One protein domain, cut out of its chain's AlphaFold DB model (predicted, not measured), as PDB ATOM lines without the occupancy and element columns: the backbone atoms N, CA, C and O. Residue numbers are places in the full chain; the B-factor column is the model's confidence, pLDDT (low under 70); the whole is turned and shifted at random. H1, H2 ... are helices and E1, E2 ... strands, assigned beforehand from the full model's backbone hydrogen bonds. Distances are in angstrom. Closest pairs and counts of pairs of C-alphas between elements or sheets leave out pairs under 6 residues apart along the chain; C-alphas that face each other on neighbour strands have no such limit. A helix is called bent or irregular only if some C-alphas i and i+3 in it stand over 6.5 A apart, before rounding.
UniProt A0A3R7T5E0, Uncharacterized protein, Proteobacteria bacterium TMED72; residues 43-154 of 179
ATOM      1  N   ASP A  43      28.177 -48.835  63.489       75.81
ATOM      2  CA  ASP A  43      28.530 -48.272  62.187       75.81
ATOM      3  C   ASP A  43      29.149 -46.882  62.303       75.81
ATOM      4  O   ASP A  43      30.140 -46.604  61.632       75.81
ATOM      5  N   THR A  44      28.677 -46.037  63.228       80.00
ATOM      6  CA  THR A  44      29.315 -44.731  63.484       80.00
ATOM      7  C   THR A  44      30.789 -44.884  63.888       80.00
ATOM      8  O   THR A  44      31.661 -44.157  63.409       80.00
ATOM      9  N   LEU A  45      31.100 -45.852  64.758       80.94
ATOM     10  CA  LEU A  45      32.469 -46.087  65.220       80.94
ATOM     11  C   LEU A  45      33.310 -46.799  64.147       80.94
ATOM     12  O   LEU A  45      34.464 -46.427  63.932       80.94
ATOM     13  N   ARG A  46      32.732 -47.777  63.441       79.50
ATOM     14  CA  ARG A  46      33.349 -48.460  62.291       79.50
ATOM     15  C   ARG A  46      33.737 -47.462  61.204       79.50
ATOM     16  O   ARG A  46      34.885 -47.473  60.764       79.50
ATOM     17  N   ARG A  47      32.827 -46.564  60.823       79.06
ATOM     18  CA  ARG A  47      33.062 -45.508  59.832       79.06
ATOM     19  C   ARG A  47      34.148 -44.545  60.289       79.06
ATOM     20  O   ARG A  47      35.041 -44.225  59.506       79.06
ATOM     21  N   ALA A  48      34.140 -44.144  61.561       82.19
ATOM     22  CA  ALA A  48      35.195 -43.308  62.127       82.19
ATOM     23  C   ALA A  48      36.583 -43.968  62.008       82.19
ATOM     24  O   ALA A  48      37.538 -43.328  61.559       82.19
ATOM     25  N   PHE A  49      36.691 -45.259  62.346       82.31
ATOM     26  CA  PHE A  49      37.934 -46.023  62.208       82.31
ATOM     27  C   PHE A  49      38.344 -46.236  60.750       82.31
ATOM     28  O   PHE A  49      39.517 -46.041  60.430       82.31
ATOM     29  N   SER A  50      37.405 -46.587  59.868       79.25
ATOM     30  CA  SER A  50      37.652 -46.704  58.426       79.25
ATOM     31  C   SER A  50      38.210 -45.392  57.880       79.25
ATOM     32  O   SER A  50      39.297 -45.374  57.314       79.25
ATOM     33  N   ASN A  51      37.567 -44.263  58.173       82.81
ATOM     34  CA  ASN A  51      38.016 -42.948  57.730       82.81
ATOM     35  C   ASN A  51      39.405 -42.566  58.269       82.81
ATOM     36  O   ASN A  51      40.223 -42.000  57.540       82.81
ATOM     37  N   MET A  52      39.706 -42.918  59.521       84.31
ATOM     38  CA  MET A  52      41.002 -42.633  60.141       84.31
ATOM     39  C   MET A  52      42.145 -43.501  59.588       84.31
ATOM     40  O   MET A  52      43.298 -43.076  59.623       84.31
ATOM     41  N   LEU A  53      41.841 -44.697  59.073       81.50
ATOM     42  CA  LEU A  53      42.813 -45.598  58.444       81.50
ATOM     43  C   LEU A  53      42.958 -45.346  56.938       81.50
ATOM     44  O   LEU A  53      44.078 -45.325  56.428       81.50
ATOM     45  N   MET A  54      41.841 -45.132  56.240       81.69
ATOM     46  CA  MET A  54      41.816 -44.908  54.795       81.69
ATOM     47  C   MET A  54      42.316 -43.518  54.430       81.69
ATOM     48  O   MET A  54      43.036 -43.390  53.454       81.69
ATOM     49  N   GLY A  55      42.053 -42.485  55.237       83.06
ATOM     50  CA  GLY A  55      42.533 -41.133  54.945       83.06
ATOM     51  C   GLY A  55      44.057 -41.049  54.738       83.06
ATOM     52  O   GLY A  55      44.503 -40.553  53.702       83.06
ATOM     53  N   PRO A  56      44.889 -41.585  55.652       85.69
ATOM     54  CA  PRO A  56      46.333 -41.672  55.438       85.69
ATOM     55  C   PRO A  56      46.733 -42.552  54.248       85.69
ATOM     56  O   PRO A  56      47.722 -42.248  53.580       85.69
ATOM     57  N   LEU A  57      45.990 -43.628  53.974       82.50
ATOM     58  CA  LEU A  57      46.244 -44.497  52.825       82.50
ATOM     59  C   LEU A  57      45.976 -43.763  51.502       82.50
ATOM     60  O   LEU A  57      46.829 -43.809  50.620       82.50
ATOM     61  N   ASP A  58      44.877 -43.012  51.414       80.50
ATOM     62  CA  ASP A  58      44.528 -42.116  50.305       80.50
ATOM     63  C   ASP A  58      45.662 -41.112  50.061       80.50
ATOM     64  O   ASP A  58      46.192 -40.998  48.958       80.50
ATOM     65  N   MET A  59      46.170 -40.476  51.121       86.19
ATOM     66  CA  MET A  59      47.299 -39.548  50.999       86.19
ATOM     67  C   MET A  59      48.583 -40.224  50.488       86.19
ATOM     68  O   MET A  59      49.289 -39.643  49.658       86.19
ATOM     69  N   LEU A  60      48.898 -41.434  50.965       86.62
ATOM     70  CA  LEU A  60      50.091 -42.190  50.557       86.62
ATOM     71  C   LEU A  60      50.000 -42.697  49.116       86.62
ATOM     72  O   LEU A  60      51.004 -42.692  48.399       86.62
ATOM     73  N   LEU A  61      48.815 -43.139  48.702       85.56
ATOM     74  CA  LEU A  61      48.564 -43.672  47.368       85.56
ATOM     75  C   LEU A  61      48.240 -42.582  46.344       85.56
ATOM     76  O   LEU A  61      48.298 -42.871  45.148       85.56
ATOM     77  N   SER A  62      48.031 -41.332  46.771       86.31
ATOM     78  CA  SER A  62      47.707 -40.207  45.887       86.31
ATOM     79  C   SER A  62      48.589 -40.059  44.641       86.31
ATOM     80  O   SER A  62      48.029 -39.775  43.578       86.31
ATOM     81  N   PRO A  63      49.921 -40.314  44.651       87.00
ATOM     82  CA  PRO A  63      50.714 -40.274  43.422       87.00
ATOM     83  C   PRO A  63      50.332 -41.369  42.426       87.00
ATOM     84  O   PRO A  63      50.298 -41.128  41.221       87.00
ATOM     85  N   VAL A  64      50.043 -42.572  42.920       86.06
ATOM     86  CA  VAL A  64      49.664 -43.719  42.091       86.06
ATOM     87  C   VAL A  64      48.253 -43.514  41.552       86.06
ATOM     88  O   VAL A  64      48.059 -43.584  40.339       86.06
ATOM     89  N   VAL A  65      47.302 -43.174  42.428       81.88
ATOM     90  CA  VAL A  65      45.898 -42.906  42.080       81.88
ATOM     91  C   VAL A  65      45.820 -41.781  41.050       81.88
ATOM     92  O   VAL A  65      45.207 -41.947  39.996       81.88
ATOM     93  N   GLY A  66      46.491 -40.652  41.298       82.44
ATOM     94  CA  GLY A  66      46.472 -39.493  40.408       82.44
ATOM     95  C   GLY A  66      47.065 -39.787  39.028       82.44
ATOM     96  O   GLY A  66      46.502 -39.364  38.015       82.44
ATOM     97  N   LEU A  67      48.159 -40.555  38.956       84.62
ATOM     98  CA  LEU A  67      48.761 -40.957  37.679       84.62
ATOM     99  C   LEU A  67      47.887 -41.949  36.911       84.62
ATOM    100  O   LEU A  67      47.705 -41.775  35.706       84.62
ATOM    101  N   MET A  68      47.333 -42.960  37.584       81.38
ATOM    102  CA  MET A  68      46.439 -43.934  36.952       81.38
ATOM    103  C   MET A  68      45.165 -43.259  36.444       81.38
ATOM    104  O   MET A  68      44.820 -43.425  35.277       81.38
ATOM    105  N   THR A  69      44.556 -42.398  37.264       80.81
ATOM    106  CA  THR A  69      43.381 -41.591  36.895       80.81
ATOM    107  C   THR A  69      43.668 -40.713  35.680       80.81
ATOM    108  O   THR A  69      42.866 -40.632  34.753       80.81
ATOM    109  N   THR A  70      44.838 -40.076  35.640       83.75
ATOM    110  CA  THR A  70      45.243 -39.268  34.484       83.75
ATOM    111  C   THR A  70      45.426 -40.126  33.236       83.75
ATOM    112  O   THR A  70      44.953 -39.757  32.165       83.75
ATOM    113  N   ALA A  71      46.110 -41.265  33.353       82.44
ATOM    114  CA  ALA A  71      46.370 -42.153  32.227       82.44
ATOM    115  C   ALA A  71      45.077 -42.726  31.635       82.44
ATOM    116  O   ALA A  71      44.974 -42.847  30.418       82.44
ATOM    117  N   GLU A  72      44.105 -43.056  32.481       82.69
ATOM    118  CA  GLU A  72      42.796 -43.548  32.060       82.69
ATOM    119  C   GLU A  72      41.983 -42.448  31.376       82.69
ATOM    120  O   GLU A  72      41.597 -42.609  30.222       82.69
ATOM    121  N   ASN A  73      41.882 -41.265  31.988       80.06
ATOM    122  CA  ASN A  73      41.200 -40.125  31.374       80.06
ATOM    123  C   ASN A  73      41.797 -39.728  30.015       80.06
ATOM    124  O   ASN A  73      41.070 -39.335  29.109       80.06
ATOM    125  N   LEU A  74      43.116 -39.832  29.838       81.00
ATOM    126  CA  LEU A  74      43.763 -39.521  28.558       81.00
ATOM    127  C   LEU A  74      43.480 -40.551  27.457       81.00
ATOM    128  O   LEU A  74      43.630 -40.211  26.281       81.00
ATOM    129  N   ARG A  75      43.092 -41.787  27.803       78.75
ATOM    130  CA  ARG A  75      42.691 -42.805  26.817       78.75
ATOM    131  C   ARG A  75      41.337 -42.484  26.195       78.75
ATOM    132  O   ARG A  75      41.162 -42.729  25.005       78.75
ATOM    133  N   ASP A  76      40.438 -41.896  26.978       76.94
ATOM    134  CA  ASP A  76      39.049 -41.663  26.576       76.94
ATOM    135  C   ASP A  76      38.822 -40.296  25.903       76.94
ATOM    136  O   ASP A  76      37.769 -40.052  25.316       76.94
ATOM    137  N   VAL A  77      39.807 -39.393  25.953       76.56
ATOM    138  CA  VAL A  77      39.724 -38.056  25.337       76.56
ATOM    139  C   VAL A  77      40.143 -38.106  23.871       76.56
ATOM    140  O   VAL A  77      41.298 -38.402  23.583       76.56
ATOM    141  N   ASP A  78      39.260 -37.741  22.939       78.25
ATOM    142  CA  ASP A  78      39.508 -37.749  21.484       78.25
ATOM    143  C   ASP A  78      40.267 -36.490  20.990       78.25
ATOM    144  O   ASP A  78      39.782 -35.715  20.170       78.25
ATOM    145  N   ASP A  79      41.467 -36.259  21.539       79.00
ATOM    146  CA  ASP A  79      42.360 -35.143  21.194       79.00
ATOM    147  C   ASP A  79      43.657 -35.616  20.516       79.00
ATOM    148  O   ASP A  79      44.073 -36.770  20.620       79.00
ATOM    149  N   THR A  80      44.358 -34.686  19.855       83.69
ATOM    150  CA  THR A  80      45.705 -34.950  19.317       83.69
ATOM    151  C   THR A  80      46.695 -35.335  20.424       83.69
ATOM    152  O   THR A  80      46.642 -34.788  21.529       83.69
ATOM    153  N   ASP A  81      47.667 -36.201  20.118       82.81
ATOM    154  CA  ASP A  81      48.667 -36.671  21.094       82.81
ATOM    155  C   ASP A  81      49.414 -35.524  21.793       82.81
ATOM    156  O   ASP A  81      49.704 -35.593  22.986       82.81
ATOM    157  N   ALA A  82      49.676 -34.425  21.076       80.31
ATOM    158  CA  ALA A  82      50.328 -33.245  21.638       80.31
ATOM    159  C   ALA A  82      49.493 -32.577  22.744       80.31
ATOM    160  O   ALA A  82      50.038 -32.165  23.769       80.31
ATOM    161  N   VAL A  83      48.175 -32.494  22.553       80.62
ATOM    162  CA  VAL A  83      47.236 -31.935  23.536       80.62
ATOM    163  C   VAL A  83      47.129 -32.868  24.739       80.62
ATOM    164  O   VAL A  83      47.310 -32.421  25.872       80.62
ATOM    165  N   ARG A  84      46.962 -34.174  24.504       78.19
ATOM    166  CA  ARG A  84      46.919 -35.189  25.568       78.19
ATOM    167  C   ARG A  84      48.146 -35.112  26.483       78.19
ATOM    168  O   ARG A  84      48.010 -35.065  27.703       78.19
ATOM    169  N   VAL A  85      49.347 -35.020  25.908       79.00
ATOM    170  CA  VAL A  85      50.598 -34.921  26.681       79.00
ATOM    171  C   VAL A  85      50.716 -33.583  27.416       79.00
ATOM    172  O   VAL A  85      51.141 -33.560  28.571       79.00
ATOM    173  N   ALA A  86      50.321 -32.469  26.789       84.38
ATOM    174  CA  ALA A  86      50.404 -31.144  27.404       84.38
ATOM    175  C   ALA A  86      49.538 -31.020  28.671       84.38
ATOM    176  O   ALA A  86      49.949 -30.369  29.633       84.38
ATOM    177  N   TYR A  87      48.371 -31.674  28.696       81.62
ATOM    178  CA  TYR A  87      47.465 -31.667  29.848       81.62
ATOM    179  C   TYR A  87      47.733 -32.789  30.861       81.62
ATOM    180  O   TYR A  87      47.270 -32.689  31.997       81.62
ATOM    181  N   ALA A  88      48.530 -33.801  30.505       84.50
ATOM    182  CA  ALA A  88      48.844 -34.925  31.384       84.50
ATOM    183  C   ALA A  88      49.524 -34.489  32.690       84.50
ATOM    184  O   ALA A  88      49.078 -34.847  33.774       84.50
ATOM    185  N   VAL A  89      50.596 -33.694  32.604       85.25
ATOM    186  CA  VAL A  89      51.380 -33.312  33.793       85.25
ATOM    187  C   VAL A  89      50.587 -32.393  34.734       85.25
ATOM    188  O   VAL A  89      50.515 -32.703  35.925       85.25
ATOM    189  N   PRO A  90      49.943 -31.306  34.258       88.50
ATOM    190  CA  PRO A  90      49.090 -30.489  35.119       88.50
ATOM    191  C   PRO A  90      47.893 -31.270  35.677       88.50
ATOM    192  O   PRO A  90      47.550 -31.091  36.844       88.50
ATOM    193  N   GLY A  91      47.287 -32.150  34.869       84.62
ATOM    194  CA  GLY A  91      46.162 -32.994  35.274       84.62
ATOM    195  C   GLY A  91      46.533 -33.967  36.392       84.62
ATOM    196  O   GLY A  91      45.833 -34.026  37.399       84.62
ATOM    197  N   ALA A  92      47.678 -34.642  36.271       85.62
ATOM    198  CA  ALA A  92      48.187 -35.536  37.306       85.62
ATOM    199  C   ALA A  92      48.455 -34.800  38.618       85.62
ATOM    200  O   ALA A  92      47.987 -35.239  39.665       85.62
ATOM    201  N   ILE A  93      49.134 -33.649  38.574       88.56
ATOM    202  CA  ILE A  93      49.403 -32.844  39.778       88.56
ATOM    203  C   ILE A  93      48.093 -32.401  40.444       88.56
ATOM    204  O   ILE A  93      47.973 -32.459  41.668       88.56
ATOM    205  N   PHE A  94      47.105 -31.980  39.651       88.19
ATOM    206  CA  PHE A  94      45.799 -31.575  40.162       88.19
ATOM    207  C   PHE A  94      45.054 -32.738  40.828       88.19
ATOM    208  O   PHE A  94      44.570 -32.588  41.949       88.19
ATOM    209  N   LEU A  95      45.010 -33.906  40.180       85.06
ATOM    210  CA  LEU A  95      44.342 -35.098  40.705       85.06
ATOM    211  C   LEU A  95      45.018 -35.634  41.967       85.06
ATOM    212  O   LEU A  95      44.327 -35.941  42.932       85.06
ATOM    213  N   MET A  96      46.351 -35.656  42.001       88.62
ATOM    214  CA  MET A  96      47.114 -35.985  43.209       88.62
ATOM    215  C   MET A  96      46.764 -35.045  44.369       88.62
ATOM    216  O   MET A  96      46.558 -35.491  45.493       88.62
ATOM    217  N   GLY A  97      46.689 -33.736  44.102       85.31
ATOM    218  CA  GLY A  97      46.337 -32.740  45.113       85.31
ATOM    219  C   GLY A  97      44.909 -32.896  45.638       85.31
ATOM    220  O   GLY A  97      44.685 -32.748  46.841       85.31
ATOM    221  N   LEU A  98      43.954 -33.216  44.759       86.81
ATOM    222  CA  LEU A  98      42.569 -33.488  45.149       86.81
ATOM    223  C   LEU A  98      42.451 -34.739  46.019       86.81
ATOM    224  O   LEU A  98      41.790 -34.686  47.055       86.81
ATOM    225  N   ASP A  99      43.108 -35.827  45.626       85.00
ATOM    226  CA  ASP A  99      43.081 -37.090  46.364       85.00
ATOM    227  C   ASP A  99      43.703 -36.941  47.758       85.00
ATOM    228  O   ASP A  99      43.100 -37.287  48.773       85.00
ATOM    229  N   LEU A 100      44.860 -36.275  47.826       86.56
ATOM    230  CA  LEU A 100      45.514 -35.935  49.087       86.56
ATOM    231  C   LEU A 100      44.612 -35.071  49.979       86.56
ATOM    232  O   LEU A 100      44.501 -35.325  51.178       86.56
ATOM    233  N   GLY A 101      43.946 -34.062  49.407       86.25
ATOM    234  CA  GLY A 101      42.993 -33.220  50.131       86.25
ATOM    235  C   GLY A 101      41.809 -34.013  50.687       86.25
ATOM    236  O   GLY A 101      41.361 -33.754  51.805       86.25
ATOM    237  N   CYS A 102      41.340 -35.021  49.956       83.06
ATOM    238  CA  CYS A 102      40.248 -35.871  50.415       83.06
ATOM    239  C   CYS A 102      40.683 -36.845  51.494       83.06
ATOM    240  O   CYS A 102      39.973 -36.966  52.487       83.06
ATOM    241  N   GLY A 103      41.878 -37.427  51.390       83.38
ATOM    242  CA  GLY A 103      42.465 -38.208  52.475       83.38
ATOM    243  C   GLY A 103      42.617 -37.394  53.767       83.38
ATOM    244  O   GLY A 103      42.318 -37.884  54.861       83.38
ATOM    245  N   MET A 104      42.975 -36.106  53.663       87.25
ATOM    246  CA  MET A 104      43.004 -35.196  54.817       87.25
ATOM    247  C   MET A 104      41.616 -34.980  55.425       87.25
ATOM    248  O   MET A 104      41.460 -35.108  56.640       87.25
ATOM    249  N   ILE A 105      40.610 -34.659  54.604       86.12
ATOM    250  CA  ILE A 105      39.235 -34.454  55.082       86.12
ATOM    251  C   ILE A 105      38.705 -35.740  55.718       86.12
ATOM    252  O   ILE A 105      38.191 -35.681  56.830       86.12
ATOM    253  N   ARG A 106      38.918 -36.895  55.080       86.25
ATOM    254  CA  ARG A 106      38.544 -38.217  55.593       86.25
ATOM    255  C   ARG A 106      39.189 -38.506  56.949       86.25
ATOM    256  O   ARG A 106      38.524 -38.929  57.886       86.25
ATOM    257  N   THR A 107      40.469 -38.181  57.117       86.25
ATOM    258  CA  THR A 107      41.147 -38.334  58.416       86.25
ATOM    259  C   THR A 107      40.524 -37.433  59.488       86.25
ATOM    260  O   THR A 107      40.301 -37.864  60.621       86.25
ATOM    261  N   ILE A 108      40.222 -36.175  59.143       87.56
ATOM    262  CA  ILE A 108      39.601 -35.212  60.063       87.56
ATOM    263  C   ILE A 108      38.202 -35.680  60.464       87.56
ATOM    264  O   ILE A 108      37.861 -35.627  61.645       87.56
ATOM    265  N   THR A 109      37.398 -36.156  59.515       82.38
ATOM    266  CA  THR A 109      36.032 -36.622  59.775       82.38
ATOM    267  C   THR A 109      36.037 -37.889  60.611       82.38
ATOM    268  O   THR A 109      35.285 -37.956  61.575       82.38
ATOM    269  N   GLY A 110      36.955 -38.824  60.351       83.12
ATOM    270  CA  GLY A 110      37.185 -39.979  61.221       83.12
ATOM    271  C   GLY A 110      37.498 -39.562  62.659       83.12
ATOM    272  O   GLY A 110      36.880 -40.050  63.607       83.12
ATOM    273  N   GLY A 111      38.381 -38.574  62.842       86.88
ATOM    274  CA  GLY A 111      38.682 -38.014  64.162       86.88
ATOM    275  C   GLY A 111      37.477 -37.348  64.841       86.88
ATOM    276  O   GLY A 111      37.245 -37.560  66.033       86.88
ATOM    277  N   LEU A 112      36.684 -36.575  64.091       87.06
ATOM    278  CA  LEU A 112      35.479 -35.906  64.594       87.06
ATOM    279  C   LEU A 112      34.354 -36.891  64.934       87.06
ATOM    280  O   LEU A 112      33.646 -36.662  65.912       87.06
ATOM    281  N   GLU A 113      34.207 -37.977  64.173       82.50
ATOM    282  CA  GLU A 113      33.209 -39.031  64.396       82.50
ATOM    283  C   GLU A 113      33.630 -40.030  65.486       82.50
ATOM    284  O   GLU A 113      32.776 -40.687  66.075       82.50
ATOM    285  N   THR A 114      34.919 -40.100  65.845       85.94
ATOM    286  CA  THR A 114      35.416 -41.021  66.887       85.94
ATOM    287  C   THR A 114      34.809 -40.719  68.259       85.94
ATOM    288  O   THR A 114      34.336 -41.622  68.943       85.94
ATOM    289  N   VAL A 115      34.808 -39.450  68.683       83.38
ATOM    290  CA  VAL A 115      34.273 -39.047  69.997       83.38
ATOM    291  C   VAL A 115      32.782 -39.366  70.132       83.38
ATOM    292  O   VAL A 115      32.422 -40.061  71.084       83.38
ATOM    293  N   PRO A 116      31.898 -38.904  69.229       83.75
ATOM    294  CA  PRO A 116      30.500 -39.275  69.312       83.75
ATOM    295  C   PRO A 116      30.295 -40.773  69.075       83.75
ATOM    296  O   PRO A 116      29.489 -41.352  69.788       83.75
ATOM    297  N   GLY A 117      31.068 -41.420  68.194       82.38
ATOM    298  CA  GLY A 117      31.035 -42.868  67.967       82.38
ATOM    299  C   GLY A 117      31.265 -43.675  69.245       82.38
ATOM    300  O   GLY A 117      30.492 -44.574  69.547       82.38
ATOM    301  N   VAL A 118      32.262 -43.310  70.059       82.00
ATOM    302  CA  VAL A 118      32.512 -43.940  71.370       82.00
ATOM    303  C   VAL A 118      31.370 -43.679  72.358       82.00
ATOM    304  O   VAL A 118      31.042 -44.552  73.161       82.00
ATOM    305  N   LEU A 119      30.759 -42.490  72.318       82.81
ATOM    306  CA  LEU A 119      29.648 -42.134  73.207       82.81
ATOM    307  C   LEU A 119      28.350 -42.859  72.846       82.81
ATOM    308  O   LEU A 119      27.611 -43.229  73.755       82.81
ATOM    309  N   VAL A 120      28.077 -43.048  71.552       82.75
ATOM    310  CA  VAL A 120      26.867 -43.724  71.065       82.75
ATOM    311  C   VAL A 120      27.032 -45.238  70.956       82.75
ATOM    312  O   VAL A 120      26.029 -45.932  70.961       82.75
ATOM    313  N   PHE A 121      28.263 -45.764  70.982       78.12
ATOM    314  CA  PHE A 121      28.572 -47.200  70.900       78.12
ATOM    315  C   PHE A 121      27.738 -48.130  71.811       78.12
ATOM    316  O   PHE A 121      27.335 -49.192  71.341       78.12
ATOM    317  N   PRO A 122      27.463 -47.813  73.097       78.19
ATOM    318  CA  PRO A 122      26.634 -48.678  73.940       78.19
ATOM    319  C   PRO A 122      25.121 -48.503  73.705       78.19
ATOM    320  O   PRO A 122      24.327 -49.165  74.374       78.19
ATOM    321  N   PHE A 123      24.716 -47.600  72.812       75.31
ATOM    322  CA  PHE A 123      23.330 -47.278  72.489       75.31
ATOM    323  C   PHE A 123      22.994 -47.715  71.059       75.31
ATOM    324  O   PHE A 123      23.848 -47.793  70.185       75.31
ATOM    325  N   GLU A 124      21.715 -47.960  70.794       65.88
ATOM    326  CA  GLU A 124      21.218 -48.339  69.464       65.88
ATOM    327  C   GLU A 124      20.989 -47.100  68.582       65.88
ATOM    328  O   GLU A 124      19.944 -46.929  67.961       65.88
ATOM    329  N   THR A 125      21.909 -46.139  68.628       72.44
ATOM    330  CA  THR A 125      21.766 -44.857  67.937       72.44
ATOM    331  C   THR A 125      22.992 -44.611  67.089       72.44
ATOM    332  O   THR A 125      24.074 -44.392  67.623       72.44
ATOM    333  N   ASP A 126      22.797 -44.592  65.776       72.25
ATOM    334  CA  ASP A 126      23.805 -44.113  64.847       72.25
ATOM    335  C   ASP A 126      23.644 -42.628  64.571       72.25
ATOM    336  O   ASP A 126      22.541 -42.075  64.580       72.25
ATOM    337  N   LEU A 127      24.779 -41.992  64.306       76.50
ATOM    338  CA  LEU A 127      24.795 -40.669  63.719       76.50
ATOM    339  C   LEU A 127      24.860 -40.787  62.206       76.50
ATOM    340  O   LEU A 127      25.630 -41.588  61.660       76.50
ATOM    341  N   ASP A 128      24.107 -39.912  61.545       78.25
ATOM    342  CA  ASP A 128      24.264 -39.696  60.117       78.25
ATOM    343  C   ASP A 128      25.741 -39.384  59.802       78.25
ATOM    344  O   ASP A 128      26.407 -38.692  60.588       78.25
ATOM    345  N   PRO A 129      26.275 -39.907  58.684       72.94
ATOM    346  CA  PRO A 129      27.627 -39.595  58.247       72.94
ATOM    347  C   PRO A 129      27.834 -38.085  58.141       72.94
ATOM    348  O   PRO A 129      26.976 -37.370  57.620       72.94
ATOM    349  N   LEU A 130      28.994 -37.585  58.579       74.06
ATOM    350  CA  LEU A 130      29.344 -36.185  58.332       74.06
ATOM    351  C   LEU A 130      29.558 -35.928  56.832       74.06
ATOM    352  O   LEU A 130      29.327 -34.820  56.349       74.06
ATOM    353  N   PHE A 131      29.982 -36.968  56.115       71.00
ATOM    354  CA  PHE A 131      30.070 -37.037  54.665       71.00
ATOM    355  C   PHE A 131      29.652 -38.426  54.203       71.00
ATOM    356  O   PHE A 131      29.922 -39.399  54.910       71.00
ATOM    357  N   ASP A 132      29.031 -38.502  53.026       65.81
ATOM    358  CA  ASP A 132      28.603 -39.774  52.448       65.81
ATOM    359  C   ASP A 132      29.785 -40.761  52.396       65.81
ATOM    360  O   ASP A 132      30.896 -40.366  52.008       65.81
ATOM    361  N   PRO A 133      29.589 -42.013  52.846       61.41
ATOM    362  CA  PRO A 133      30.623 -43.031  52.791       61.41
ATOM    363  C   PRO A 133      30.958 -43.387  51.338       61.41
ATOM    364  O   PRO A 133      30.222 -43.088  50.402       61.41
ATOM    365  N   VAL A 134      32.129 -43.988  51.157       58.84
ATOM    366  CA  VAL A 134      32.769 -44.198  49.849       58.84
ATOM    367  C   VAL A 134      32.342 -45.514  49.175       58.84
ATOM    368  O   VAL A 134      32.776 -45.774  48.061       58.84
ATOM    369  N   GLU A 135      31.419 -46.254  49.795       53.62
ATOM    370  CA  GLU A 135      31.089 -47.682  49.593       53.62
ATOM    371  C   GLU A 135      30.748 -48.131  48.150       53.62
ATOM    372  O   GLU A 135      30.673 -49.323  47.877       53.62
ATOM    373  N   ASP A 136      30.571 -47.202  47.203       49.78
ATOM    374  CA  ASP A 136      30.222 -47.479  45.799       49.78
ATOM    375  C   ASP A 136      31.266 -46.963  44.783       49.78
ATOM    376  O   ASP A 136      31.014 -46.878  43.574       49.78
ATOM    377  N   ALA A 137      32.450 -46.563  45.245       48.78
ATOM    378  CA  ALA A 137      33.487 -46.013  44.387       48.78
ATOM    379  C   ALA A 137      34.464 -47.104  43.911       48.78
ATOM    380  O   ALA A 137      35.022 -47.817  44.744       48.78
ATOM    381  N   PRO A 138      34.787 -47.211  42.600       50.66
ATOM    382  CA  PRO A 138      35.926 -48.014  42.169       50.66
ATOM    383  C   PRO A 138      37.157 -47.587  42.970       50.66
ATOM    384  O   PRO A 138      37.385 -46.385  43.138       50.66
ATOM    385  N   ALA A 139      37.925 -48.563  43.459       56.22
ATOM    386  CA  ALA A 139      39.031 -48.355  44.387       56.22
ATOM    387  C   ALA A 139      40.298 -49.127  43.980       56.22
ATOM    388  O   ALA A 139      40.243 -50.159  43.314       56.22
ATOM    389  N   LEU A 140      41.467 -48.610  44.365       50.75
ATOM    390  CA  LEU A 140      42.770 -49.265  44.173       50.75
ATOM    391  C   LEU A 140      43.015 -50.390  45.184       50.75
ATOM    392  O   LEU A 140      43.721 -51.356  44.893       50.75
ATOM    393  N   VAL A 141      42.430 -50.251  46.369       52.91
ATOM    394  CA  VAL A 141      42.382 -51.268  47.415       52.91
ATOM    395  C   VAL A 141      40.929 -51.364  47.835       52.91
ATOM    396  O   VAL A 141      40.375 -50.367  48.290       52.91
ATOM    397  N   ASP A 142      40.355 -52.544  47.649       55.66
ATOM    398  CA  ASP A 142      39.010 -52.910  48.073       55.66
ATOM    399  C   ASP A 142      39.131 -54.213  48.870       55.66
ATOM    400  O   ASP A 142      39.661 -55.221  48.379       55.66
ATOM    401  N   TRP A 143      38.748 -54.158  50.141       51.94
ATOM    402  CA  TRP A 143      38.654 -55.338  50.983       51.94
ATOM    403  C   TRP A 143      37.425 -55.251  51.883       51.94
ATOM    404  O   TRP A 143      37.423 -54.543  52.893       51.94
ATOM    405  N   GLU A 144      36.421 -56.062  51.556       50.88
ATOM    406  CA  GLU A 144      35.262 -56.299  52.410       50.88
ATOM    407  C   GLU A 144      35.695 -56.985  53.717       50.88
ATOM    408  O   GLU A 144      36.025 -58.178  53.760       50.88
ATOM    409  N   ASN A 145      35.684 -56.227  54.814       50.12
ATOM    410  CA  ASN A 145      35.883 -56.749  56.158       50.12
ATOM    411  C   ASN A 145      34.718 -56.300  57.057       50.12
ATOM    412  O   ASN A 145      34.469 -55.104  57.185       50.12
ATOM    413  N   PRO A 146      34.034 -57.229  57.755       51.91
ATOM    414  CA  PRO A 146      32.873 -56.909  58.593       51.91
ATOM    415  C   PRO A 146      33.171 -55.955  59.763       51.91
ATOM    416  O   PRO A 146      32.247 -55.533  60.452       51.91
ATOM    417  N   LEU A 147      34.444 -55.644  60.030       44.81
ATOM    418  CA  LEU A 147      34.874 -54.723  61.081       44.81
ATOM    419  C   LEU A 147      35.317 -53.350  60.558       44.81
ATOM    420  O   LEU A 147      35.325 -52.402  61.342       44.81
ATOM    421  N   VAL A 148      35.739 -53.242  59.293       46.25
ATOM    422  CA  VAL A 148      36.305 -52.023  58.692       46.25
ATOM    423  C   VAL A 148      36.131 -52.104  57.179       46.25
ATOM    424  O   VAL A 148      36.696 -53.005  56.568       46.25
ATOM    425  N   ASP A 149      35.455 -51.137  56.566       52.66
ATOM    426  CA  ASP A 149      35.447 -51.029  55.104       52.66
ATOM    427  C   ASP A 149      36.748 -50.380  54.643       52.66
ATOM    428  O   ASP A 149      37.109 -49.283  55.088       52.66
ATOM    429  N   VAL A 150      37.504 -51.112  53.825       47.78
ATOM    430  CA  VAL A 150      38.809 -50.698  53.313       47.78
ATOM    431  C   VAL A 150      38.645 -50.345  51.844       47.78
ATOM    432  O   VAL A 150      38.671 -51.229  50.996       47.78
ATOM    433  N   GLU A 151      38.515 -49.051  51.562       54.50
ATOM    434  CA  GLU A 151      38.347 -48.535  50.203       54.50
ATOM    435  C   GLU A 151      39.201 -47.291  49.956       54.50
ATOM    436  O   GLU A 151      39.075 -46.275  50.654       54.50
ATOM    437  N   ASN A 152      40.035 -47.370  48.917       53.97
ATOM    438  CA  ASN A 152      40.826 -46.267  48.369       53.97
ATOM    439  C   ASN A 152      40.265 -45.853  46.993       53.97
ATOM    440  O   ASN A 152      40.696 -46.411  45.980       53.97
ATOM    441  N   PRO A 153      39.274 -44.947  46.934       55.38
ATOM    442  CA  PRO A 153      38.520 -44.663  45.719       55.38
ATOM    443  C   PRO A 153      39.344 -43.905  44.677       55.38
ATOM    444  O   PRO A 153      40.219 -43.107  45.003       55.38
ATOM    445  N   TRP A 154      38.991 -44.057  43.403       50.38
ATOM    446  CA  TRP A 154      39.476 -43.157  42.358       50.38
ATOM    447  C   TRP A 154      38.905 -41.747  42.580       50.38
ATOM    448  O   TRP A 154      37.737 -41.582  42.937       50.38
TER     449      TRP A 154
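Overview. This is residues 43 to 154 of the 179 residues of an uncharacterized protein of Proteobacteria bacterium TMED72 (UniProt A0A3R7T5E0). The long helix H2 makes the length of a rod-like model, and the bent helix H1 runs back along it in two arms, H1a side by side with part of H2 and H1b crossing it more steeply. A small strand hairpin, E1 and E2, packs on residues 50 to 59 of H1a, at the inner side of the bend in H1, and residues 76 to 82 stick out at one end. The printed part has 112 residues, with two named helices and two named strands that follow along the chain as H1, H2, E1, E2; the sheet of E1 and E2 is antiparallel, and the class is mostly helix. The whole is loose, with a radius of gyration of the C-alphas of 16.9 A and spans of 59 by 22 by 20 A.

Along the chain. H1, residues 43 to 76, was assigned as one helix by its hydrogen bonds but is bent: C-alphas 60 and 63 are 7.4 A apart. H1a, residues 43 to 60, begins at C-alpha 43 (28.530, -48.272, 62.187) and is 25.2 A long; H1b, residues 63 to 76, is 20.5 A long. H2, residues 81 to 120, is 55.0 A long and ends at C-alpha 120 (26.867, -43.724, 71.065). It is only just irregular, C-alphas 86 and 89 being 6.8 A apart, with a kink of 37 degrees near residue 89. E1 is residues 139 to 143, and E2 residues 150 to 153.

Arrangement. H1a touches residues 99 to 118 of H2, closest at the C-alphas of Gly 55 and Gly 103, 3.8 A, opposite ways at a shallow tilt of 32 degrees, only just short of steep. H1b touches residues 84 to 99 of H2, closest at the C-alphas of Gly 66 and Met 96, 4.5 A, at a steep tilt of 50 degrees. In the hairpin, N 140 and O 152 are 2.8 A apart. The closest C-alphas of H1a and E2, Asp 58 and Asn 152, are 5.9 A apart. O i to N i+4 pairs are within hydrogen-bond range in 12 of 14 for H1a, 9 of 10 for H1b and 32 of 36 for H2.

Size, cuts and confidence. The C-alphas farthest apart, Thr 80 and Pro 122, are 59.5 A apart. The printed part has no cut; the link from H2 to E1 is long, 18 residues. Residue 124 and residues 132 to 154 have pLDDT under 70.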